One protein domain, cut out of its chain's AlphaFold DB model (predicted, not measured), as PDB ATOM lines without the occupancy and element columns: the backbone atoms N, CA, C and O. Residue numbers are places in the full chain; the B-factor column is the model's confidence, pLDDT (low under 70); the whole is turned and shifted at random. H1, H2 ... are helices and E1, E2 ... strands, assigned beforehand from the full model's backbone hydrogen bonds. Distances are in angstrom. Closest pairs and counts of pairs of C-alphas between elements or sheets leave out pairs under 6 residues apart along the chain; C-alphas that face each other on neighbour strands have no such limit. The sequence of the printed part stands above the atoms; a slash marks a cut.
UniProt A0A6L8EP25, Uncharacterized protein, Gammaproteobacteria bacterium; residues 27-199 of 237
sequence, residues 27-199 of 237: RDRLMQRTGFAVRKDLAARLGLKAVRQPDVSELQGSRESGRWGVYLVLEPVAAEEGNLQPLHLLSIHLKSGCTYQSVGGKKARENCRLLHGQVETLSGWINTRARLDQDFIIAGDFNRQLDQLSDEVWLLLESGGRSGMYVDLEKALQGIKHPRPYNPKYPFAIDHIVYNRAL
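What this domain is: This is residues 27 to 199 of the 237 residues of an uncharacterized protein of Gammaproteobacteria bacterium (UniProt A0A6L8EP25). A twisted six-strand sheet has the long helix H3 packed over one face, running along the strands, with the short helices H2 and H4 on either side of H3. Strand E1 lies on the opposite side of the sheet from H3, and the short helix H1 follows it near the E2 edge. The printed part has 173 residues, with four named helices and seven named strands in the order E1 H1 E2 H2 E3 E4 H3 E5 H4 E6 E7; the mixed sheet runs E2 E3 E4 E5 E7 E6. The class is mixed, helices and strands, with 78 residues, under half, in named elements. It is compact, with a radius of gyration of the C-alphas of 16.9 A and spans of 55 by 44 by 36 A.

Where its parts are: E1, residues 35 to 39, begins at C-alpha 35 (120.214, 97.877, 17.501). H1 holds residues 40 to 45, E2 residues 48 to 52 and H2 residues 57 to 60. E3, residues 70 to 76, measures 19.9 A and E4, residues 87 to 93, 20.0 A. H3, residues 110 to 131, measures 31.7 A from C-alpha 110 (134.756, 106.809, -2.135). E5 holds residues 136 to 141, 16.7 A, H4 residues 152 to 158 and E6 residues 169 to 171. E7, residues 191 to 196, measures 17.1 A and ends at C-alpha 196 (137.806, 101.312, 26.924).

How they stand to each other: E4 and E5 are parallel at 17 degrees, with N 90 and O 137 2.8 A apart. The other neighbours are antiparallel: E2 and E3 with N 49 and O 75 at 2.8 A, the hairpin E3 and E4 with N 74 and O 87 at 2.8 A, E5 and E7 with N 138 and O 194 at 2.7 A, and the hairpin E6 and E7 with N 170 and O 195 at 2.8 A. E4, H3 and E5 form a strand-helix-strand unit, two parallel neighbour strands joined through a helix, with a right-handed crossover; E5, H4 and E6 form a split one, with E7 between its strands, also right-handed. The sheet and H3 make two layers, helix on one face; H3 is 9.9 A over the sheet, over E5, at 7 degrees on the local plane. H3 touches H4 with residues 116 to 126 alone, at a shallow tilt of 12 degrees, the same way; the C-alphas of Ser 123 and Leu 157, the closest, are 5.2 A apart. H3 touches H2 with residues 117 to 122 alone, closest at C-alphas 59 and 118, 5.1 A. H4 only grazes the sheet with residues 154 to 158. H1 is on the opposite face from H3, over none of the strands, only just above the sheet's level at a height of 4.4 A. E1 pairs with no named strand; its Gly 35 and Ser 91 of E4 have C-alphas 5.6 A apart, the closest of the two strands. In H1, H3 and H4 every O i to N i+4 pair is within hydrogen-bond range; H2 is too short for one.

The domain as a whole: The C-alphas of Glu 80 and Lys 107, the two farthest apart, are 55.6 A apart. The printed part has no cut. The links E4 to H3 and E6 to E7 are long, with 16 and 19 residues. Mean pLDDT of the printed part is 87.5; it is under 70 at residues 27 to 30, 64 to 65, 78 to 84, 175 and 177 to 186.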
ATOM      1  N   ARG A  27     114.051  90.063  -5.016       55.25
ATOM      2  CA  ARG A  27     114.040  90.284  -3.577       55.25
ATOM      3  C   ARG A  27     114.152  91.776  -3.337       55.25
ATOM      4  O   ARG A  27     115.100  92.417  -3.801       55.25
ATOM      5  N   ASP A  28     113.217  92.287  -2.553       56.53
ATOM      6  CA  ASP A  28     113.261  93.660  -2.084       56.53
ATOM      7  C   ASP A  28     114.537  93.885  -1.275       56.53
ATOM      8  O   ASP A  28     114.901  93.114  -0.378       56.53
ATOM      9  N   ARG A  29     115.248  94.963  -1.599       61.19
ATOM     10  CA  ARG A  29     116.376  95.418  -0.793       61.19
ATOM     11  C   ARG A  29     115.827  96.020   0.490       61.19
ATOM     12  O   ARG A  29     115.414  97.176   0.520       61.19
ATOM     13  N   LEU A  30     115.866  95.243   1.565       69.06
ATOM     14  CA  LEU A  30     115.562  95.755   2.890       69.06
ATOM     15  C   LEU A  30     116.766  96.486   3.474       69.06
ATOM     16  O   LEU A  30     117.920  96.057   3.400       69.06
ATOM     17  N   MET A  31     116.471  97.627   4.076       80.00
ATOM     18  CA  MET A  31     117.455  98.447   4.743       80.00
ATOM     19  C   MET A  31     117.960  97.757   6.021       80.00
ATOM     20  O   MET A  31     117.196  97.567   6.962       80.00
ATOM     21  N   GLN A  32     119.258  97.455   6.103       84.12
ATOM     22  CA  GLN A  32     119.863  96.911   7.327       84.12
ATOM     23  C   GLN A  32     119.942  97.983   8.422       84.12
ATOM     24  O   GLN A  32     120.582  99.023   8.222       84.12
ATOM     25  N   ARG A  33     119.323  97.721   9.576       91.06
ATOM     26  CA  ARG A  33     119.381  98.558  10.782       91.06
ATOM     27  C   ARG A  33     120.168  97.841  11.878       91.06
ATOM     28  O   ARG A  33     120.152  96.617  11.935       91.06
ATOM     29  N   THR A  34     120.840  98.618  12.719       94.62
ATOM     30  CA  THR A  34     121.518  98.123  13.922       94.62
ATOM     31  C   THR A  34     120.653  98.376  15.153       94.62
ATOM     32  O   THR A  34     119.693  99.153  15.076       94.62
ATOM     33  N   GLY A  35     120.969  97.725  16.269       96.56
ATOM     34  CA  GLY A  35     120.214  97.877  17.501       96.56
ATOM     35  C   GLY A  35     120.609  96.905  18.603       96.56
ATOM     36  O   GLY A  35     121.578  96.159  18.479       96.56
ATOM     37  N   PHE A  36     119.809  96.910  19.663       97.81
ATOM     38  CA  PHE A  36     119.948  96.035  20.820       97.81
ATOM     39  C   PHE A  36     118.673  95.235  21.066       97.81
ATOM     40  O   PHE A  36     117.561  95.711  20.829       97.81
ATOM     41  N   ALA A  37     118.855  94.040  21.621       97.06
ATOM     42  CA  ALA A  37     117.807  93.284  22.283       97.06
ATOM     43  C   ALA A  37     118.228  93.073  23.742       97.06
ATOM     44  O   ALA A  37     119.121  92.279  24.030       97.06
ATOM     45  N   VAL A  38     117.605  93.806  24.664       97.25
ATOM     46  CA  VAL A  38     117.933  93.770  26.093       97.25
ATOM     47  C   VAL A  38     117.031  92.764  26.788       97.25
ATOM     48  O   VAL A  38     115.810  92.895  26.776       97.25
ATOM     49  N   ARG A  39     117.626  91.746  27.402       97.00
ATOM     50  CA  ARG A  39     116.889  90.643  28.023       97.00
ATOM     51  C   ARG A  39     116.379  91.067  29.408       97.00
ATOM     52  O   ARG A  39     117.174  91.241  30.332       97.00
ATOM     53  N   LYS A  40     115.062  91.257  29.550       95.69
ATOM     54  CA  LYS A  40     114.446  91.995  30.672       95.69
ATOM     55  C   LYS A  40     114.708  91.367  32.038       95.69
ATOM     56  O   LYS A  40     115.065  92.078  32.971       95.69
ATOM     57  N   ASP A  41     114.558  90.049  32.165       95.75
ATOM     58  CA  ASP A  41     114.759  89.370  33.451       95.75
ATOM     59  C   ASP A  41     116.238  89.330  33.859       95.75
ATOM     60  O   ASP A  41     116.533  89.344  35.049       95.75
ATOM     61  N   LEU A  42     117.176  89.326  32.902       92.44
ATOM     62  CA  LEU A  42     118.604  89.453  33.206       92.44
ATOM     63  C   LEU A  42     118.950  90.861  33.681       92.44
ATOM     64  O   LEU A  42     119.617  90.982  34.702       92.44
ATOM     65  N   ALA A  43     118.465  91.897  32.993       92.19
ATOM     66  CA  ALA A  43     118.663  93.278  33.427       92.19
ATOM     67  C   ALA A  43     118.114  93.490  34.849       92.19
ATOM     68  O   ALA A  43     118.834  93.970  35.718       92.19
ATOM     69  N   ALA A  44     116.896  93.009  35.125       91.00
ATOM     70  CA  ALA A  44     116.299  93.078  36.458       91.00
ATOM     71  C   ALA A  44     117.110  92.315  37.522       91.00
ATOM     72  O   ALA A  44     117.335  92.847  38.605       91.00
ATOM     73  N   ARG A  45     117.584  91.095  37.219       90.00
ATOM     74  CA  ARG A  45     118.421  90.296  38.137       90.00
ATOM     75  C   ARG A  45     119.764  90.948  38.454       90.00
ATOM     76  O   ARG A  45     120.265  90.761  39.553       90.00
ATOM     77  N   LEU A  46     120.326  91.691  37.504       86.94
ATOM     78  CA  LEU A  46     121.561  92.453  37.688       86.94
ATOM     79  C   LEU A  46     121.318  93.844  38.293       86.94
ATOM     80  O   LEU A  46     122.268  94.598  38.462       86.94
ATOM     81  N   GLY A  47     120.065  94.212  38.591       89.50
ATOM     82  CA  GLY A  47     119.737  95.545  39.094       89.50
ATOM     83  C   GLY A  47     120.043  96.655  38.086       89.50
ATOM     84  O   GLY A  47     120.382  97.761  38.490       89.50
ATOM     85  N   LEU A  48     119.942  96.372  36.786       90.38
ATOM     86  CA  LEU A  48     120.239  97.301  35.698       90.38
ATOM     87  C   LEU A  48     118.968  97.723  34.961       90.38
ATOM     88  O   LEU A  48     118.053  96.929  34.723       90.38
ATOM     89  N   LYS A  49     118.955  98.975  34.513       93.56
ATOM     90  CA  LYS A  49     117.944  99.537  33.624       93.56
ATOM     91  C   LYS A  49     118.610 100.039  32.352       93.56
ATOM     92  O   LYS A  49     119.515 100.862  32.405       93.56
ATOM     93  N   ALA A  50     118.126  99.581  31.201       95.81
ATOM     94  CA  ALA A  50     118.524 100.148  29.919       95.81
ATOM     95  C   ALA A  50     117.761 101.453  29.653       95.81
ATOM     96  O   ALA A  50     116.530 101.489  29.704       95.81
ATOM     97  N   VAL A  51     118.494 102.519  29.344       97.31
ATOM     98  CA  VAL A  51     117.961 103.843  29.015       97.31
ATOM     99  C   VAL A  51     118.369 104.202  27.592       97.31
ATOM    100  O   VAL A  51     119.556 104.306  27.279       97.31
ATOM    101  N   ARG A  52     117.377 104.388  26.712       97.88
ATOM    102  CA  ARG A  52     117.601 104.803  25.323       97.88
ATOM    103  C   ARG A  52     118.048 106.255  25.267       97.88
ATOM    104  O   ARG A  52     117.379 107.137  25.796       97.88
ATOM    105  N   GLN A  53     119.156 106.481  24.581       98.31
ATOM    106  CA  GLN A  53     119.647 107.803  24.225       98.31
ATOM    107  C   GLN A  53     119.308 108.096  22.755       98.31
ATOM    108  O   GLN A  53     118.971 107.166  22.008       98.31
ATOM    109  N   PRO A  54     119.393 109.364  22.309       97.81
ATOM    110  CA  PRO A  54     119.282 109.684  20.892       97.81
ATOM    111  C   PRO A  54     120.255 108.848  20.051       97.81
ATOM    112  O   PRO A  54     121.402 108.627  20.453       97.81
ATOM    113  N   ASP A  55     119.801 108.398  18.880       97.56
ATOM    114  CA  ASP A  55     120.677 107.741  17.910       97.56
ATOM    115  C   ASP A  55     121.859 108.654  17.563       97.56
ATOM    116  O   ASP A  55     121.699 109.864  17.389       97.56
ATOM    117  N   VAL A  56     123.041 108.062  17.382       97.38
ATOM    118  CA  VAL A  56     124.223 108.768  16.872       97.38
ATOM    119  C   VAL A  56     124.060 108.923  15.362       97.38
ATOM    120  O   VAL A  56     124.601 108.157  14.555       97.38
ATOM    121  N   SER A  57     123.204 109.869  14.986       95.62
ATOM    122  CA  SER A  57     122.775 110.120  13.610       95.62
ATOM    123  C   SER A  57     123.887 110.700  12.737       95.62
ATOM    124  O   SER A  57     123.914 110.473  11.527       95.62
ATOM    125  N   GLU A  58     124.867 111.361  13.351       95.00
ATOM    126  CA  GLU A  58     126.044 111.956  12.720       95.00
ATOM    127  C   GLU A  58     126.889 110.907  11.989       95.00
ATOM    128  O   GLU A  58     127.550 111.225  10.998       95.00
ATOM    129  N   LEU A  59     126.804 109.633  12.402       94.38
ATOM    130  CA  LEU A  59     127.436 108.515  11.701       94.38
ATOM    131  C   LEU A  59     126.941 108.371  10.255       94.38
ATOM    132  O   LEU A  59     127.606 107.715   9.459       94.38
ATOM    133  N   GLN A  60     125.837 108.997   9.842       90.69
ATOM    134  CA  GLN A  60     125.449 109.017   8.429       90.69
ATOM    135  C   GLN A  60     126.444 109.783   7.535       90.69
ATOM    136  O   GLN A  60     126.485 109.565   6.318       90.69
ATOM    137  N   GLY A  61     127.261 110.664   8.125       84.38
ATOM    138  CA  GLY A  61     128.190 111.531   7.412       84.38
ATOM    139  C   GLY A  61     127.472 112.446   6.417       84.38
ATOM    140  O   GLY A  61     126.423 113.012   6.706       84.38
ATOM    141  N   SER A  62     128.029 112.582   5.213       75.00
ATOM    142  CA  SER A  62     127.477 113.440   4.154       75.00
ATOM    143  C   SER A  62     126.348 112.802   3.333       75.00
ATOM    144  O   SER A  62     125.906 113.390   2.347       75.00
ATOM    145  N   ARG A  63     125.901 111.590   3.678       71.38
ATOM    146  CA  ARG A  63     124.839 110.885   2.951       71.38
ATOM    147  C   ARG A  63     123.560 110.867   3.779       71.38
ATOM    148  O   ARG A  63     123.514 110.235   4.832       71.38
ATOM    149  N   GLU A  64     122.512 111.501   3.259       60.06
ATOM    150  CA  GLU A  64     121.163 111.393   3.822       60.06
ATOM    151  C   GLU A  64     120.728 109.923   3.928       60.06
ATOM    152  O   GLU A  64     121.049 109.103   3.057       60.06
ATOM    153  N   SER A  65     120.033 109.593   5.024       59.69
ATOM    154  CA  SER A  65     119.622 108.229   5.401       59.69
ATOM    155  C   SER A  65     120.782 107.216   5.460       59.69
ATOM    156  O   SER A  65     120.597 106.029   5.171       59.69
ATOM    157  N   GLY A  66     121.998 107.682   5.763       77.50
ATOM    158  CA  GLY A  66     123.164 106.836   6.008       77.50
ATOM    159  C   GLY A  66     123.025 105.994   7.283       77.50
ATOM    160  O   GLY A  66     121.965 105.911   7.896       77.50
ATOM    161  N   ARG A  67     124.093 105.305   7.682       88.88
ATOM    162  CA  ARG A  67     124.056 104.409   8.848       88.88
ATOM    163  C   ARG A  67     124.134 105.217  10.147       88.88
ATOM    164  O   ARG A  67     125.124 105.907  10.347       88.88
ATOM    165  N   TRP A  68     123.114 105.119  10.999       94.88
ATOM    166  CA  TRP A  68     123.108 105.671  12.362       94.88
ATOM    167  C   TRP A  68     123.549 104.605  13.368       94.88
ATOM    168  O   TRP A  68     123.383 103.408  13.103       94.88
ATOM    169  N   GLY A  69     124.086 105.040  14.507       96.88
ATOM    170  CA  GLY A  69     124.336 104.180  15.666       96.88
ATOM    171  C   GLY A  69     123.181 104.237  16.665       96.88
ATOM    172  O   GLY A  69     122.558 105.284  16.817       96.88
ATOM    173  N   VAL A  70     122.909 103.131  17.355       98.50
ATOM    174  CA  VAL A  70     121.944 103.083  18.468       98.50
ATOM    175  C   VAL A  70     122.708 103.167  19.772       98.50
ATOM    176  O   VAL A  70     123.654 102.410  19.960       98.50
ATOM    177  N   TYR A  71     122.289 104.052  20.669       98.62
ATOM    178  CA  TYR A  71     122.985 104.322  21.921       98.62
ATOM    179  C   TYR A  71     122.072 104.036  23.118       98.62
ATOM    180  O   TYR A  71     120.977 104.591  23.228       98.62
ATOM    181  N   LEU A  72     122.521 103.149  24.004       98.31
ATOM    182  CA  LEU A  72     121.899 102.864  25.295       98.31
ATOM    183  C   LEU A  72     122.863 103.204  26.432       98.31
ATOM    184  O   LEU A  72     124.078 103.142  26.264       98.31
ATOM    185  N   VAL A  73     122.319 103.500  27.604       97.81
ATOM    186  CA  VAL A  73     123.066 103.501  28.866       97.81
ATOM    187  C   VAL A  73     122.453 102.434  29.764       97.81
ATOM    188  O   VAL A  73     121.231 102.384  29.901       97.81
ATOM    189  N   LEU A  74     123.274 101.556  30.335       94.38
ATOM    190  CA  LEU A  74     122.856 100.671  31.417       94.38
ATOM    191  C   LEU A  74     123.109 101.386  32.742       94.38
ATOM    192  O   LEU A  74     124.256 101.609  33.119       94.38
ATOM    193  N   GLU A  75     122.034 101.757  33.426       92.50
ATOM    194  CA  GLU A  75     122.071 102.455  34.710       92.50
ATOM    195  C   GLU A  75     121.760 101.474  35.856       92.50
ATOM    196  O   GLU A  75     120.797 100.705  35.742       92.50
ATOM    197  N   PRO A  76     122.511 101.495  36.970       88.56
ATOM    198  CA  PRO A  76     122.133 100.774  38.184       88.56
ATOM    199  C   PRO A  76     120.814 101.307  38.766       88.56
ATOM    200  O   PRO A  76     120.589 102.513  38.837       88.56
ATOM    201  N   VAL A  77     119.933 100.406  39.203       82.81
ATOM    202  CA  VAL A  77     118.591 100.726  39.728       82.81
ATOM    203  C   VAL A  77     118.611 101.042  41.229       82.81
ATOM    204  O   VAL A  77     117.740 101.767  41.707       82.81
ATOM    205  N   ALA A  78     119.605 100.550  41.970       68.19
ATOM    206  CA  ALA A  78     119.819 100.883  43.374       68.19
ATOM    207  C   ALA A  78     121.314 101.093  43.629       68.19
ATOM    208  O   ALA A  78     122.124 100.213  43.347       68.19
ATOM    209  N   ALA A  79     121.668 102.261  44.162       54.00
ATOM    210  CA  ALA A  79     122.998 102.541  44.685       54.00
ATOM    211  C   ALA A  79     123.140 101.897  46.075       54.00
ATOM    212  O   ALA A  79     123.216 102.603  47.074       54.00
ATOM    213  N   GLU A  80     123.100 100.568  46.164       51.75
ATOM    214  CA  GLU A  80     123.488  99.873  47.393       51.75
ATOM    215  C   GLU A  80     124.810  99.141  47.166       51.75
ATOM    216  O   GLU A  80     124.897  98.200  46.383       51.75
ATOM    217  N   GLU A  81     125.837  99.683  47.827       48.28
ATOM    218  CA  GLU A  81     127.138  99.080  48.149       48.28
ATOM    219  C   GLU A  81     127.777  98.253  47.025       48.28
ATOM    220  O   GLU A  81     128.149  97.094  47.171       48.28
ATOM    221  N   GLY A  82     127.951  98.911  45.883       53.75
ATOM    222  CA  GLY A  82     128.751  98.438  44.763       53.75
ATOM    223  C   GLY A  82     128.816  99.544  43.723       53.75
ATOM    224  O   GLY A  82     127.792  99.958  43.192       53.75
ATOM    225  N   ASN A  83     130.011 100.073  43.487       58.88
ATOM    226  CA  ASN A  83     130.294 101.281  42.710       58.88
ATOM    227  C   ASN A  83     130.117 101.063  41.186       58.88
ATOM    228  O   ASN A  83     131.020 101.351  40.404       58.88
ATOM    229  N   LEU A  84     128.992 100.484  40.753       68.44
ATOM    230  CA  LEU A  84     128.697 100.245  39.342       68.44
ATOM    231  C   LEU A  84     128.454 101.591  38.655       68.44
ATOM    232  O   LEU A  84     127.436 102.240  38.885       68.44
ATOM    233  N   GLN A  85     129.394 102.023  37.819       82.25
ATOM    234  CA  GLN A  85     129.204 103.209  36.989       82.25
ATOM    235  C   GLN A  85     128.215 102.907  35.851       82.25
ATOM    236  O   GLN A  85     128.116 101.758  35.405       82.25
ATOM    237  N   PRO A  86     127.462 103.910  35.361       91.88
ATOM    238  CA  PRO A  86     126.653 103.745  34.162       91.88
ATOM    239  C   PRO A  86     127.509 103.274  32.980       91.88
ATOM    240  O   PRO A  86     128.526 103.887  32.662       91.88
ATOM    241  N   LEU A  87     127.072 102.212  32.302       94.62
ATOM    242  CA  LEU A  87     127.789 101.652  31.157       94.62
ATOM    243  C   LEU A  87     127.162 102.127  29.846       94.62
ATOM    244  O   LEU A  87     125.985 101.883  29.570       94.62
ATOM    245  N   HIS A  88     127.960 102.780  29.008       98.00
ATOM    246  CA  HIS A  88     127.516 103.350  27.742       98.00
ATOM    247  C   HIS A  88     127.672 102.342  26.597       98.00
ATOM    248  O   HIS A  88     128.774 101.927  26.262       98.00
ATOM    249  N   LEU A  89     126.575 101.968  25.943       98.50
ATOM    250  CA  LEU A  89     126.566 100.965  24.878       98.50
ATOM    251  C   LEU A  89     126.227 101.588  23.527       98.50
ATOM    252  O   LEU A  89     125.166 102.192  23.370       98.50
ATOM    253  N   LEU A  90     127.064 101.368  22.518       98.81
ATOM    254  CA  LEU A  90     126.828 101.838  21.156       98.81
ATOM    255  C   LEU A  90     126.803 100.672  20.161       98.81
ATOM    256  O   LEU A  90     127.795  99.983  19.955       98.81
ATOM    257  N   SER A  91     125.666 100.478  19.497       98.56
ATOM    258  CA  SER A  91     125.518  99.529  18.396       98.56
ATOM    259  C   SER A  91     125.734 100.257  17.072       98.56
ATOM    260  O   SER A  91     125.067 101.263  16.808       98.56
ATOM    261  N   ILE A  92     126.644  99.767  16.228       97.94
ATOM    262  CA  ILE A  92     127.006 100.414  14.959       97.94
ATOM    263  C   ILE A  92     126.980  99.454  13.773       97.94
ATOM    264  O   ILE A  92     127.093  98.240  13.902       97.94
ATOM    265  N   HIS A  93     126.888 100.031  12.578       95.69
ATOM    266  CA  HIS A  93     127.134  99.315  11.334       95.69
ATOM    267  C   HIS A  93     127.742 100.280  10.306       95.69
ATOM    268  O   HIS A  93     127.025 101.053   9.665       95.69
ATOM    269  N   LEU A  94     129.062 100.265  10.130       95.19
ATOM    270  CA  LEU A  94     129.815 101.257   9.346       95.19
ATOM    271  C   LEU A  94     129.926 100.905   7.857       95.19
ATOM    272  O   LEU A  94     129.592  99.813   7.416       95.19
ATOM    273  N   LYS A  95     130.356 101.862   7.036       93.38
ATOM    274  CA  LYS A  95     130.363 101.766   5.577       93.38
ATOM    275  C   LYS A  95     131.227 100.603   5.070       93.38
ATOM    276  O   LYS A  95     132.444 100.603   5.206       93.38
ATOM    277  N   SER A  96     130.591  99.700   4.322       90.12
ATOM    278  CA  SER A  96     131.248  98.591   3.620       90.12
ATOM    279  C   SER A  96     132.128  99.005   2.434       90.12
ATOM    280  O   SER A  96     131.996 100.096   1.869       90.12
ATOM    281  N   GLY A  97     132.992  98.089   1.988       88.81
ATOM    282  CA  GLY A  97     133.800  98.252   0.773       88.81
ATOM    283  C   GLY A  97     135.140  98.966   0.978       88.81
ATOM    284  O   GLY A  97     135.722  99.424  -0.006       88.81
ATOM    285  N   CYS A  98     135.614  99.056   2.225       90.56
ATOM    286  CA  CYS A  98     136.957  99.512   2.588       90.56
ATOM    287  C   CYS A  98     137.577  98.631   3.691       90.56
ATOM    288  O   CYS A  98     137.929  99.098   4.769       90.56
ATOM    289  N   THR A  99     137.695  97.334   3.423       86.69
ATOM    290  CA  THR A  99     137.987  96.328   4.455       86.69
ATOM    291  C   THR A  99     139.421  96.364   5.011       86.69
ATOM    292  O   THR A  99     139.614  96.011   6.166       86.69
ATOM    293  N   TYR A 100     140.406  96.791   4.211       78.75
ATOM    294  CA  TYR A 100     141.839  96.838   4.580       78.75
ATOM    295  C   TYR A 100     142.639  97.900   3.793       78.75
ATOM    296  O   TYR A 100     143.862  97.954   3.846       78.75
ATOM    297  N   GLN A 101     141.971  98.732   2.988       81.00
ATOM    298  CA  GLN A 101     142.635  99.762   2.175       81.00
ATOM    299  C   GLN A 101     142.904 101.023   3.000       81.00
ATOM    300  O   GLN A 101     142.208 101.261   3.983       81.00
ATOM    301  N   SER A 102     143.856 101.856   2.578       84.38
ATOM    302  CA  SER A 102     144.045 103.170   3.202       84.38
ATOM    303  C   SER A 102     142.739 103.975   3.160       84.38
ATOM    304  O   SER A 102     142.071 104.051   2.117       84.38
ATOM    305  N   VAL A 103     142.346 104.520   4.309       83.19
ATOM    306  CA  VAL A 103     141.111 105.294   4.484       83.19
ATOM    307  C   VAL A 103     141.323 106.786   4.227       83.19
ATOM    308  O   VAL A 103     140.360 107.505   3.958       83.19
ATOM    309  N   GLY A 104     142.579 107.242   4.235       73.94
ATOM    310  CA  GLY A 104     142.963 108.643   4.085       73.94
ATOM    311  C   GLY A 104     143.489 109.049   2.700       73.94
ATOM    312  O   GLY A 104     143.878 108.247   1.853       73.94
ATOM    313  N   GLY A 105     143.541 110.366   2.480       76.06
ATOM    314  CA  GLY A 105     144.251 110.979   1.353       76.06
ATOM    315  C   GLY A 105     143.462 111.123   0.044       76.06
ATOM    316  O   GLY A 105     142.380 110.574  -0.161       76.06
ATOM    317  N   LYS A 106     144.032 111.893  -0.896       72.00
ATOM    318  CA  LYS A 106     143.384 112.270  -2.173       72.00
ATOM    319  C   LYS A 106     143.062 111.082  -3.089       72.00
ATOM    320  O   LYS A 106     142.239 111.222  -3.988       72.00
ATOM    321  N   LYS A 107     143.722 109.939  -2.883       77.62
ATOM    322  CA  LYS A 107     143.567 108.723  -3.698       77.62
ATOM    323  C   LYS A 107     142.625 107.688  -3.073       77.62
ATOM    324  O   LYS A 107     142.377 106.662  -3.705       77.62
ATOM    325  N   ALA A 108     142.100 107.933  -1.868       83.31
ATOM    326  CA  ALA A 108     141.171 107.010  -1.230       83.31
ATOM    327  C   ALA A 108     139.893 106.859  -2.065       83.31
ATOM    328  O   ALA A 108     139.294 107.835  -2.531       83.31
ATOM    329  N   ARG A 109     139.457 105.606  -2.233       89.19
ATOM    330  CA  ARG A 109     138.179 105.290  -2.880       89.19
ATOM    331  C   ARG A 109     137.033 105.918  -2.095       89.19
ATOM    332  O   ARG A 109     137.129 106.134  -0.891       89.19
ATOM    333  N   GLU A 110     135.915 106.172  -2.765       89.56
ATOM    334  CA  GLU A 110     134.756 106.809  -2.135       89.56
ATOM    335  C   GLU A 110     134.287 106.087  -0.861       89.56
ATOM    336  O   GLU A 110     134.113 106.737   0.165       89.56
ATOM    337  N   ASN A 111     134.168 104.754  -0.891       90.81
ATOM    338  CA  ASN A 111     133.784 103.964   0.285       90.81
ATOM    339  C   ASN A 111     134.732 104.178   1.474       90.81
ATOM    340  O   ASN A 111     134.267 104.293   2.602       90.81
ATOM    341  N   CYS A 112     136.036 104.270   1.212       92.44
ATOM    342  CA  CYS A 112     137.055 104.511   2.229       92.44
ATOM    343  C   CYS A 112     136.967 105.925   2.813       92.44
ATOM    344  O   CYS A 112     137.043 106.083   4.025       92.44
ATOM    345  N   ARG A 113     136.711 106.942   1.977       90.94
ATOM    346  CA  ARG A 113     136.497 108.325   2.443       90.94
ATOM    347  C   ARG A 113     135.240 108.461   3.301       90.94
ATOM    348  O   ARG A 113     135.248 109.181   4.293       90.94
ATOM    349  N   LEU A 114     134.164 107.771   2.922       91.62
ATOM    350  CA  LEU A 114     132.938 107.725   3.718       91.62
ATOM    351  C   LEU A 114     133.186 107.029   5.057       91.62
ATOM    352  O   LEU A 114     132.832 107.595   6.085       91.62
ATOM    353  N   LEU A 115     133.841 105.859   5.052       93.81
ATOM    354  CA  LEU A 115     134.218 105.152   6.277       93.81
ATOM    355  C   LEU A 115     135.075 106.040   7.188       93.81
ATOM    356  O   LEU A 115     134.749 106.182   8.357       93.81
ATOM    357  N   HIS A 116     136.094 106.713   6.649       93.81
ATOM    358  CA  HIS A 116     136.923 107.656   7.405       93.81
ATOM    359  C   HIS A 116     136.086 108.734   8.106       93.81
ATOM    360  O   HIS A 116     136.308 109.029   9.274       93.81
ATOM    361  N   GLY A 117     135.111 109.336   7.418       93.62
ATOM    362  CA  GLY A 117     134.225 110.335   8.027       93.62
ATOM    363  C   GLY A 117     133.373 109.775   9.172       93.62
ATOM    364  O   GLY A 117     133.148 110.462  10.169       93.62
ATOM    365  N   GLN A 118     132.933 108.519   9.058       95.06
ATOM    366  CA  GLN A 118     132.217 107.841  10.140       95.06
ATOM    367  C   GLN A 118     133.135 107.534  11.322       95.06
ATOM    368  O   GLN A 118     132.729 107.737  12.460       95.06
ATOM    369  N   VAL A 119     134.370 107.098  11.063       95.44
ATOM    370  CA  VAL A 119     135.360 106.816  12.110       95.44
ATOM    371  C   VAL A 119     135.715 108.091  12.868       95.44
ATOM    372  O   VAL A 119     135.724 108.067  14.083       95.44
ATOM    373  N   GLU A 120     135.874 109.232  12.195       95.62
ATOM    374  CA  GLU A 120     136.068 110.530  12.866       95.62
ATOM    375  C   GLU A 120     134.910 110.895  13.804       95.62
ATOM    376  O   GLU A 120     135.110 111.404  14.908       95.62
ATOM    377  N   THR A 121     133.681 110.616  13.370       96.12
ATOM    378  CA  THR A 121     132.485 110.830  14.194       96.12
ATOM    379  C   THR A 121     132.481 109.887  15.399       96.12
ATOM    380  O   THR A 121     132.212 110.318  16.521       96.12
ATOM    381  N   LEU A 122     132.830 108.616  15.181       97.75
ATOM    382  CA  LEU A 122     132.937 107.605  16.228       97.75
ATOM    383  C   LEU A 122     134.037 107.949  17.243       97.75
ATOM    384  O   LEU A 122     133.778 107.901  18.442       97.75
ATOM    385  N   SER A 123     135.213 108.392  16.788       97.50
ATOM    386  CA  SER A 123     136.285 108.903  17.648       97.50
ATOM    387  C   SER A 123     135.801 110.094  18.475       97.50
ATOM    388  O   SER A 123     136.082 110.172  19.663       97.50
ATOM    389  N   GLY A 124     135.003 111.005  17.907       97.50
ATOM    390  CA  GLY A 124     134.382 112.097  18.667       97.50
ATOM    391  C   GLY A 124     133.469 111.612  19.804       97.50
ATOM    392  O   GLY A 124     133.507 112.168  20.909       97.50
ATOM    393  N   TRP A 125     132.685 110.558  19.555       98.31
ATOM    394  CA  TRP A 125     131.845 109.915  20.569       98.31
ATOM    395  C   TRP A 125     132.696 109.254  21.665       98.31
ATOM    396  O   TRP A 125     132.482 109.556  22.841       98.31
ATOM    397  N   ILE A 126     133.710 108.466  21.282       98.50
ATOM    398  CA  ILE A 126     134.692 107.826  22.180       98.50
ATOM    399  C   ILE A 126     135.375 108.872  23.061       98.50
ATOM    400  O   ILE A 126     135.333 108.788  24.285       98.50
ATOM    401  N   ASN A 127     135.924 109.920  22.448       97.94
ATOM    402  CA  ASN A 127     136.629 110.982  23.153       97.94
ATOM    403  C   ASN A 127     135.732 111.693  24.171       97.94
ATOM    404  O   ASN A 127     136.203 112.177  25.195       97.94
ATOM    405  N   THR A 128     134.435 111.806  23.883       97.50
ATOM    406  CA  THR A 128     133.489 112.411  24.822       97.50
ATOM    407  C   THR A 128     133.292 111.531  26.048       97.50
ATOM    408  O   THR A 128     133.317 112.066  27.149       97.50
ATOM    409  N   ARG A 129     133.146 110.210  25.876       97.81
ATOM    410  CA  ARG A 129     133.040 109.278  27.009       97.81
ATOM    411  C   ARG A 129     134.340 109.230  27.814       97.81
ATOM    412  O   ARG A 129     134.305 109.435  29.018       97.81
ATOM    413  N   ALA A 130     135.483 109.117  27.137       96.19
ATOM    414  CA  ALA A 130     136.798 109.096  27.777       96.19
ATOM    415  C   ALA A 130     137.085 110.367  28.602       96.19
ATOM    416  O   ALA A 130     137.576 110.278  29.719       96.19
ATOM    417  N   ARG A 131     136.729 111.566  28.108       96.25
ATOM    418  CA  ARG A 131     136.880 112.818  28.884       96.25
ATOM    419  C   ARG A 131     135.983 112.901  30.114       96.25
ATOM    420  O   ARG A 131     136.290 113.665  31.022       96.25
ATOM    421  N   LEU A 132     134.849 112.211  30.084       96.00
ATOM    422  CA  LEU A 132     133.884 112.186  31.176       96.00
ATOM    423  C   LEU A 132     134.127 111.016  32.135       96.00
ATOM    424  O   LEU A 132     133.306 110.828  33.026       96.00
ATOM    425  N   ASP A 133     135.214 110.260  31.942       93.69
ATOM    426  CA  ASP A 133     135.534 109.050  32.706       93.69
ATOM    427  C   ASP A 133     134.376 108.038  32.700       93.69
ATOM    428  O   ASP A 133     133.970 107.485  33.717       93.69
ATOM    429  N   GLN A 134     133.763 107.874  31.525       95.25
ATOM    430  CA  GLN A 134     132.610 107.006  31.324       95.25
ATOM    431  C   GLN A 134     133.021 105.726  30.617       95.25
ATOM    432  O   GLN A 134     133.550 105.777  29.503       95.25
ATOM    433  N   ASP A 135     132.684 104.595  31.228       95.25
ATOM    434  CA  ASP A 135     132.865 103.281  30.630       95.25
ATOM    435  C   ASP A 135     131.954 103.086  29.423       95.25
ATOM    436  O   ASP A 135     130.770 103.452  29.433       95.25
ATOM    437  N   PHE A 136     132.496 102.482  28.366       97.69
ATOM    438  CA  PHE A 136     131.742 102.234  27.151       97.69
ATOM    439  C   PHE A 136     132.119 100.946  26.425       97.69
ATOM    440  O   PHE A 136     133.267 100.512  26.400       97.69
ATOM    441  N   ILE A 137     131.126 100.398  25.726       98.06
ATOM    442  CA  ILE A 137     131.276  99.297  24.779       98.06
ATOM    443  C   ILE A 137     130.628  99.705  23.456       98.06
ATOM    444  O   ILE A 137     129.490 100.175  23.408       98.06
ATOM    445  N   ILE A 138     131.341  99.484  22.362       98.62
ATOM    446  CA  ILE A 138     130.886  99.680  20.991       98.62
ATOM    447  C   ILE A 138     130.882  98.315  20.308       98.62
ATOM    448  O   ILE A 138     131.913  97.657  20.240       98.62
ATOM    449  N   ALA A 139     129.744  97.891  19.769       97.62
ATOM    450  CA  ALA A 139     129.610  96.586  19.132       97.62
ATOM    451  C   ALA A 139     128.899  96.671  17.780       97.62
ATOM    452  O   ALA A 139     127.960  97.449  17.590       97.62
ATOM    453  N   GLY A 140     129.318  95.826  16.841       95.50
ATOM    454  CA  GLY A 140     128.639  95.637  15.562       95.50
ATOM    455  C   GLY A 140     129.600  95.502  14.392       95.50
ATOM    456  O   GLY A 140     130.782  95.220  14.568       95.50
ATOM    457  N   ASP A 141     129.083  95.709  13.186       94.50
ATOM    458  CA  ASP A 141     129.839  95.531  11.947       94.50
ATOM    459  C   ASP A 141     130.575  96.830  11.575       94.50
ATOM    460  O   ASP A 141     130.007  97.772  11.008       94.50
ATOM    461  N   PHE A 142     131.873  96.886  11.876       95.25
ATOM    462  CA  PHE A 142     132.754  97.990  11.487       95.25
ATOM    463  C   PHE A 142     133.084  97.967   9.990       95.25
ATOM    464  O   PHE A 142     133.639  98.933   9.464       95.25
ATOM    465  N   ASN A 143     132.759  96.881   9.283       93.31
ATOM    466  CA  ASN A 143     133.091  96.639   7.882       93.31
ATOM    467  C   ASN A 143     134.602  96.745   7.580       93.31
ATOM    468  O   ASN A 143     135.019  96.972   6.434       93.31
ATOM    469  N   ARG A 144     135.426  96.563   8.619       93.00
ATOM    470  CA  ARG A 144     136.875  96.770   8.640       93.00
ATOM    471  C   ARG A 144     137.553  95.681   9.461       93.00
ATOM    472  O   ARG A 144     137.062  95.310  10.519       93.00
ATOM    473  N   GLN A 145     138.695  95.197   8.991       90.19
ATOM    474  CA  GLN A 145     139.514  94.239   9.731       90.19
ATOM    475  C   GLN A 145     140.432  94.993  10.697       90.19
ATOM    476  O   GLN A 145     141.567  95.305  10.345       90.19
ATOM    477  N   LEU A 146     139.925  95.322  11.887       91.00
ATOM    478  CA  LEU A 146     140.658  96.135  12.868       91.00
ATOM    479  C   LEU A 146     141.906  95.435  13.429       91.00
ATOM    480  O   LEU A 146     142.841  96.109  13.838       91.00
ATOM    481  N   ASP A 147     141.955  94.101  13.393       85.56
ATOM    482  CA  ASP A 147     143.085  93.309  13.909       85.56
ATOM    483  C   ASP A 147     144.287  93.227  12.958       85.56
ATOM    484  O   ASP A 147     145.271  92.538  13.239       85.56
ATOM    485  N   GLN A 148     144.225  93.885  11.796       84.62
ATOM    486  CA  GLN A 148     145.395  93.975  10.928       84.62
ATOM    487  C   GLN A 148     146.462  94.854  11.589       84.62
ATOM    488  O   GLN A 148     146.175  95.921  12.129       84.62
ATOM    489  N   LEU A 149     147.721  94.415  11.513       82.94
ATOM    490  CA  LEU A 149     148.847  95.189  12.030       82.94
ATOM    491  C   LEU A 149     148.853  96.593  11.412       82.94
ATOM    492  O   LEU A 149     148.881  96.733  10.190       82.94
ATOM    493  N   SER A 150     148.896  97.616  12.269       86.88
ATOM    494  CA  SER A 150     148.888  99.031  11.863       86.88
ATOM    495  C   SER A 150     147.665  99.436  11.027       86.88
ATOM    496  O   SER A 150     147.783 100.268  10.125       86.88
ATOM    497  N   ASP A 151     146.494  98.852  11.294       91.69
ATOM    498  CA  ASP A 151     145.263  99.264  10.627       91.69
ATOM    499  C   ASP A 151     144.955 100.749  10.881       91.69
ATOM    500  O   ASP A 151     144.820 101.193  12.019       91.69
ATOM    501  N   GLU A 152     144.821 101.527   9.804       93.00
ATOM    502  CA  GLU A 152     144.606 102.977   9.892       93.00
ATOM    503  C   GLU A 152     143.321 103.356  10.641       93.00
ATOM    504  O   GLU A 152     143.279 104.416  11.257       93.00
ATOM    505  N   VAL A 153     142.267 102.528  10.593       94.56
ATOM    506  CA  VAL A 153     141.019 102.818  11.314       94.56
ATOM    507  C   VAL A 153     141.203 102.564  12.801       94.56
ATOM    508  O   VAL A 153     140.809 103.416  13.590       94.56
ATOM    509  N   TRP A 154     141.823 101.441  13.180       95.31
ATOM    510  CA  TRP A 154     142.148 101.162  14.580       95.31
ATOM    511  C   TRP A 154     142.989 102.290  15.192       95.31
ATOM    512  O   TRP A 154     142.593 102.892  16.187       95.31
ATOM    513  N   LEU A 155     144.075 102.673  14.513       94.38
ATOM    514  CA  LEU A 155     144.942 103.768  14.954       94.38
ATOM    515  C   LEU A 155     144.201 105.112  15.037       94.38
ATOM    516  O   LEU A 155     144.509 105.935  15.897       94.38
ATOM    517  N   LEU A 156     143.227 105.368  14.156       94.50
ATOM    518  CA  LEU A 156     142.431 106.600  14.182       94.50
ATOM    519  C   LEU A 156     141.442 106.638  15.359       94.50
ATOM    520  O   LEU A 156     141.160 107.716  15.886       94.50
ATOM    521  N   LEU A 157     140.917 105.482  15.773       96.50
ATOM    522  CA  LEU A 157     140.090 105.365  16.974       96.50
ATOM    523  C   LEU A 157     140.928 105.647  18.229       96.50
ATOM    524  O   LEU A 157     140.549 106.521  19.006       96.50
ATOM    525  N   GLU A 158     142.090 105.000  18.374       95.00
ATOM    526  CA  GLU A 158     142.980 105.178  19.535       95.00
ATOM    527  C   GLU A 158     143.596 106.575  19.605       95.00
ATOM    528  O   GLU A 158     143.662 107.171  20.669       95.00
ATOM    529  N   SER A 159     144.015 107.156  18.478       95.12
ATOM    530  CA  SER A 159     144.569 108.520  18.455       95.12
ATOM    531  C   SER A 159     143.512 109.623  18.622       95.12
ATOM    532  O   SER A 159     143.847 110.810  18.599       95.12
ATOM    533  N   GLY A 160     142.234 109.259  18.772       91.06
ATOM    534  CA  GLY A 160     141.133 110.193  18.992       91.06
ATOM    535  C   GLY A 160     140.752 111.022  17.768       91.06
ATOM    536  O   GLY A 160     140.159 112.098  17.917       91.06
ATOM    537  N   GLY A 161     141.074 110.556  16.560       92.38
ATOM    538  CA  GLY A 161     140.738 111.242  15.315       92.38
ATOM    539  C   GLY A 161     141.242 112.685  15.276       92.38
ATOM    540  O   GLY A 161     142.339 113.010  15.727       92.38
ATOM    541  N   ARG A 162     140.393 113.596  14.797       90.44
ATOM    542  CA  ARG A 162     140.652 115.047  14.762       90.44
ATOM    543  C   ARG A 162     141.004 115.678  16.102       90.44
ATOM    544  O   ARG A 162     141.619 116.740  16.105       90.44
ATOM    545  N   SER A 163     140.589 115.083  17.220       92.69
ATOM    546  CA  SER A 163     140.925 115.617  18.540       92.69
ATOM    547  C   SER A 163     142.392 115.383  18.898       92.69
ATOM    548  O   SER A 163     142.898 116.094  19.761       92.69
ATOM    549  N   GLY A 164     143.043 114.370  18.309       91.19
ATOM    550  CA  GLY A 164     144.389 113.934  18.693       91.19
ATOM    551  C   GLY A 164     144.498 113.430  20.139       91.19
ATOM    552  O   GLY A 164     145.602 113.327  20.670       91.19
ATOM    553  N   MET A 165     143.365 113.193  20.805       93.19
ATOM    554  CA  MET A 165     143.321 112.762  22.195       93.19
ATOM    555  C   MET A 165     143.440 111.250  22.227       93.19
ATOM    556  O   MET A 165     142.508 110.562  21.824       93.19
ATOM    557  N   TYR A 166     144.571 110.747  22.708       96.62
ATOM    558  CA  TYR A 166     144.748 109.311  22.830       96.62
ATOM    559  C   TYR A 166     143.714 108.717  23.798       96.62
ATOM    560  O   TYR A 166     143.541 109.231  24.907       96.62
ATOM    561  N   VAL A 167     143.044 107.648  23.379       96.06
ATOM    562  CA  VAL A 167     142.139 106.843  24.197       96.06
ATOM    563  C   VAL A 167     142.607 105.400  24.127       96.06
ATOM    564  O   VAL A 167     142.770 104.851  23.040       96.06
ATOM    565  N   ASP A 168     142.822 104.804  25.295       95.12
ATOM    566  CA  ASP A 168     143.243 103.414  25.416       95.12
ATOM    567  C   ASP A 168     142.038 102.488  25.207       95.12
ATOM    568  O   ASP A 168     141.074 102.501  25.988       95.12
ATOM    569  N   LEU A 169     142.065 101.744  24.105       96.31
ATOM    570  CA  LEU A 169     140.973 100.897  23.646       96.31
ATOM    571  C   LEU A 169     141.424  99.445  23.603       96.31
ATOM    572  O   LEU A 169     142.546  99.134  23.219       96.31
ATOM    573  N   GLU A 170     140.489  98.556  23.887       94.38
ATOM    574  CA  GLU A 170     140.654  97.124  23.715       94.38
ATOM    575  C   GLU A 170     139.607  96.576  22.747       94.38
ATOM    576  O   GLU A 170     138.553  97.180  22.504       94.38
ATOM    577  N   LYS A 171     139.933  95.430  22.148       91.19
ATOM    578  CA  LYS A 171     139.019  94.645  21.315       91.19
ATOM    579  C   LYS A 171     138.808  93.303  21.976       91.19
ATOM    580  O   LYS A 171     139.779  92.622  22.294       91.19
ATOM    581  N   ALA A 172     137.554  92.886  22.053       88.94
ATOM    582  CA  ALA A 172     137.265  91.513  22.403       88.94
ATOM    583  C   ALA A 172     137.939  90.557  21.418       88.94
ATOM    584  O   ALA A 172     137.998  90.841  20.213       88.94
ATOM    585  N   LEU A 173     138.390  89.404  21.911       83.00
ATOM    586  CA  LEU A 173     139.026  88.348  21.124       83.00
ATOM    587  C   LEU A 173     140.346  88.792  20.464       83.00
ATOM    588  O   LEU A 173     140.800  88.179  19.492       83.00
ATOM    589  N   GLN A 174     140.991  89.843  20.976       80.12
ATOM    590  CA  GLN A 174     142.274  90.313  20.460       80.12
ATOM    591  C   GLN A 174     143.342  89.212  20.533       80.12
ATOM    592  O   GLN A 174     143.530  88.535  21.540       80.12
ATOM    593  N   GLY A 175     144.066  89.009  19.429       68.81
ATOM    594  CA  GLY A 175     145.087  87.960  19.324       68.81
ATOM    595  C   GLY A 175     144.526  86.544  19.137       68.81
ATOM    596  O   GLY A 175     145.277  85.638  18.756       68.81
ATOM    597  N   ILE A 176     143.216  86.346  19.300       71.25
ATOM    598  CA  ILE A 176     142.535  85.129  18.875       71.25
ATOM    599  C   ILE A 176     142.322  85.234  17.370       71.25
ATOM    600  O   ILE A 176     141.842  86.233  16.835       71.25
ATOM    601  N   LYS A 177     142.719  84.189  16.642       64.38
ATOM    602  CA  LYS A 177     142.440  84.146  15.211       64.38
ATOM    603  C   LYS A 177     140.940  84.071  15.033       64.38
ATOM    604  O   LYS A 177     140.350  83.020  15.284       64.38
ATOM    605  N   HIS A 178     140.375  85.154  14.511       65.19
ATOM    606  CA  HIS A 178     139.030  85.100  13.988       65.19
ATOM    607  C   HIS A 178     138.940  83.928  13.018       65.19
ATOM    608  O   HIS A 178     139.825  83.726  12.171       65.19
ATOM    609  N   PRO A 179     137.902  83.118  13.165       59.72
ATOM    610  CA  PRO A 179     137.692  82.001  12.277       59.72
ATOM    611  C   PRO A 179     137.615  82.461  10.838       59.72
ATOM    612  O   PRO A 179     137.129  83.550  10.531       59.72
ATOM    613  N   ARG A 180     138.031  81.581   9.931       61.28
ATOM    614  CA  ARG A 180     137.768  81.820   8.519       61.28
ATOM    615  C   ARG A 180     136.249  81.893   8.335       61.28
ATOM    616  O   ARG A 180     135.566  80.925   8.667       61.28
ATOM    617  N   PRO A 181     135.711  82.998   7.810       57.69
ATOM    618  CA  PRO A 181     134.299  83.102   7.537       57.69
ATOM    619  C   PRO A 181     133.903  82.099   6.468       57.69
ATOM    620  O   PRO A 181     134.689  81.721   5.594       57.69
ATOM    621  N   TYR A 182     132.619  81.758   6.485       58.91
ATOM    622  CA  TYR A 182     131.969  80.984   5.433       58.91
ATOM    623  C   TYR A 182     132.130  81.607   4.035       58.91
ATOM    624  O   TYR A 182     131.922  80.930   3.030       58.91
ATOM    625  N   ASN A 183     132.502  82.889   3.958       62.72
ATOM    626  CA  ASN A 183     132.830  83.579   2.723       62.72
ATOM    627  C   ASN A 183     134.359  83.691   2.528       62.72
ATOM    628  O   ASN A 183     134.984  84.582   3.108       62.72
ATOM    629  N   PRO A 184     134.973  82.880   1.643       65.88
ATOM    630  CA  PRO A 184     136.417  82.927   1.395       65.88
ATOM    631  C   PRO A 184     136.904  84.266   0.816       65.88
ATOM    632  O   PRO A 184     138.104  84.531   0.819       65.88
ATOM    633  N   LYS A 185     135.997  85.133   0.338       65.88
ATOM    634  CA  LYS A 185     136.325  86.478  -0.151       65.88
ATOM    635  C   LYS A 185     136.747  87.443   0.963       65.88
ATOM    636  O   LYS A 185     137.490  88.381   0.683       65.88
ATOM    637  N   TYR A 186     136.281  87.241   2.195       69.06
ATOM    638  CA  TYR A 186     136.510  88.169   3.305       69.06
ATOM    639  C   TYR A 186     137.065  87.440   4.522       69.06
ATOM    640  O   TYR A 186     136.380  87.385   5.522       69.06
ATOM    641  N   PRO A 187     138.279  86.875   4.471       70.44
ATOM    642  CA  PRO A 187     138.723  85.812   5.374       70.44
ATOM    643  C   PRO A 187     138.934  86.189   6.857       70.44
ATOM    644  O   PRO A 187     139.363  85.329   7.621       70.44
ATOM    645  N   PHE A 188     138.659  87.429   7.261       78.88
ATOM    646  CA  PHE A 188     138.885  87.941   8.615       78.88
ATOM    647  C   PHE A 188     137.663  88.722   9.105       78.88
ATOM    648  O   PHE A 188     136.904  89.245   8.282       78.88
ATOM    649  N   ALA A 189     137.509  88.827  10.426       83.81
ATOM    650  CA  ALA A 189     136.370  89.491  11.043       83.81
ATOM    651  C   ALA A 189     136.289  90.982  10.705       83.81
ATOM    652  O   ALA A 189     137.290  91.691  10.568       83.81
ATOM    653  N   ILE A 190     135.048  91.430  10.569       88.88
ATOM    654  CA  ILE A 190     134.670  92.832  10.383       88.88
ATOM    655  C   ILE A 190     133.656  93.298  11.426       88.88
ATOM    656  O   ILE A 190     133.477  94.502  11.608       88.88
ATOM    657  N   ASP A 191     133.037  92.349  12.118       90.94
ATOM    658  CA  ASP A 191     132.316  92.557  13.358       90.94
ATOM    659  C   ASP A 191     133.324  92.641  14.502       90.94
ATOM    660  O   ASP A 191     134.274  91.860  14.540       90.94
ATOM    661  N   HIS A 192     133.129  93.592  15.412       93.62
ATOM    662  CA  HIS A 192     133.999  93.782  16.573       93.62
ATOM    663  C   HIS A 192     133.181  94.205  17.789       93.62
ATOM    664  O   HIS A 192     132.118  94.822  17.656       93.62
ATOM    665  N   ILE A 193     133.715  93.903  18.968       95.75
ATOM    666  CA  ILE A 193     133.321  94.497  20.246       95.75
ATOM    667  C   ILE A 193     134.551  95.273  20.727       95.75
ATOM    668  O   ILE A 193     135.607  94.684  20.934       95.75
ATOM    669  N   VAL A 194     134.430  96.594  20.828       97.00
ATOM    670  CA  VAL A 194     135.496  97.531  21.209       97.00
ATOM    671  C   VAL A 194     135.087  98.221  22.500       97.00
ATOM    672  O   VAL A 194     133.949  98.670  22.610       97.00
ATOM    673  N   TYR A 195     135.991  98.345  23.461       97.19
ATOM    674  CA  TYR A 195     135.700  98.954  24.759       97.19
ATOM    675  C   TYR A 195     136.900  99.749  25.281       97.19
ATOM    676  O   TYR A 195     138.011  99.605  24.774       97.19
ATOM    677  N   ASN A 196     136.691 100.637  26.255       95.31
ATOM    678  CA  ASN A 196     137.806 101.312  26.924       95.31
ATOM    679  C   ASN A 196     138.563 100.330  27.828       95.31
ATOM    680  O   ASN A 196     137.943  99.516  28.511       95.31
ATOM    681  N   ARG A 197     139.896 100.445  27.887       93.88
ATOM    682  CA  ARG A 197     140.770  99.495  28.605       93.88
ATOM    683  C   ARG A 197     140.384  99.246  30.071       93.88
ATOM    684  O   ARG A 197     140.655  98.168  30.589       93.88
ATOM    685  N   ALA A 198     139.731 100.199  30.738       90.56
ATOM    686  CA  ALA A 198     139.277 100.028  32.122       90.56
ATOM    687  C   ALA A 198     138.336  98.818  32.311       90.56
ATOM    688  O   ALA A 198     138.309  98.229  33.390       90.56
ATOM    689  N   LEU A 199     137.623  98.397  31.259       91.69
ATOM    690  CA  LEU A 199     136.733  97.234  31.289       91.69
ATOM    691  C   LEU A 199     137.446  95.892  31.049       91.69
ATOM    692  O   LEU A 199     136.827  94.848  31.242       91.69
TER     693      LEU A 199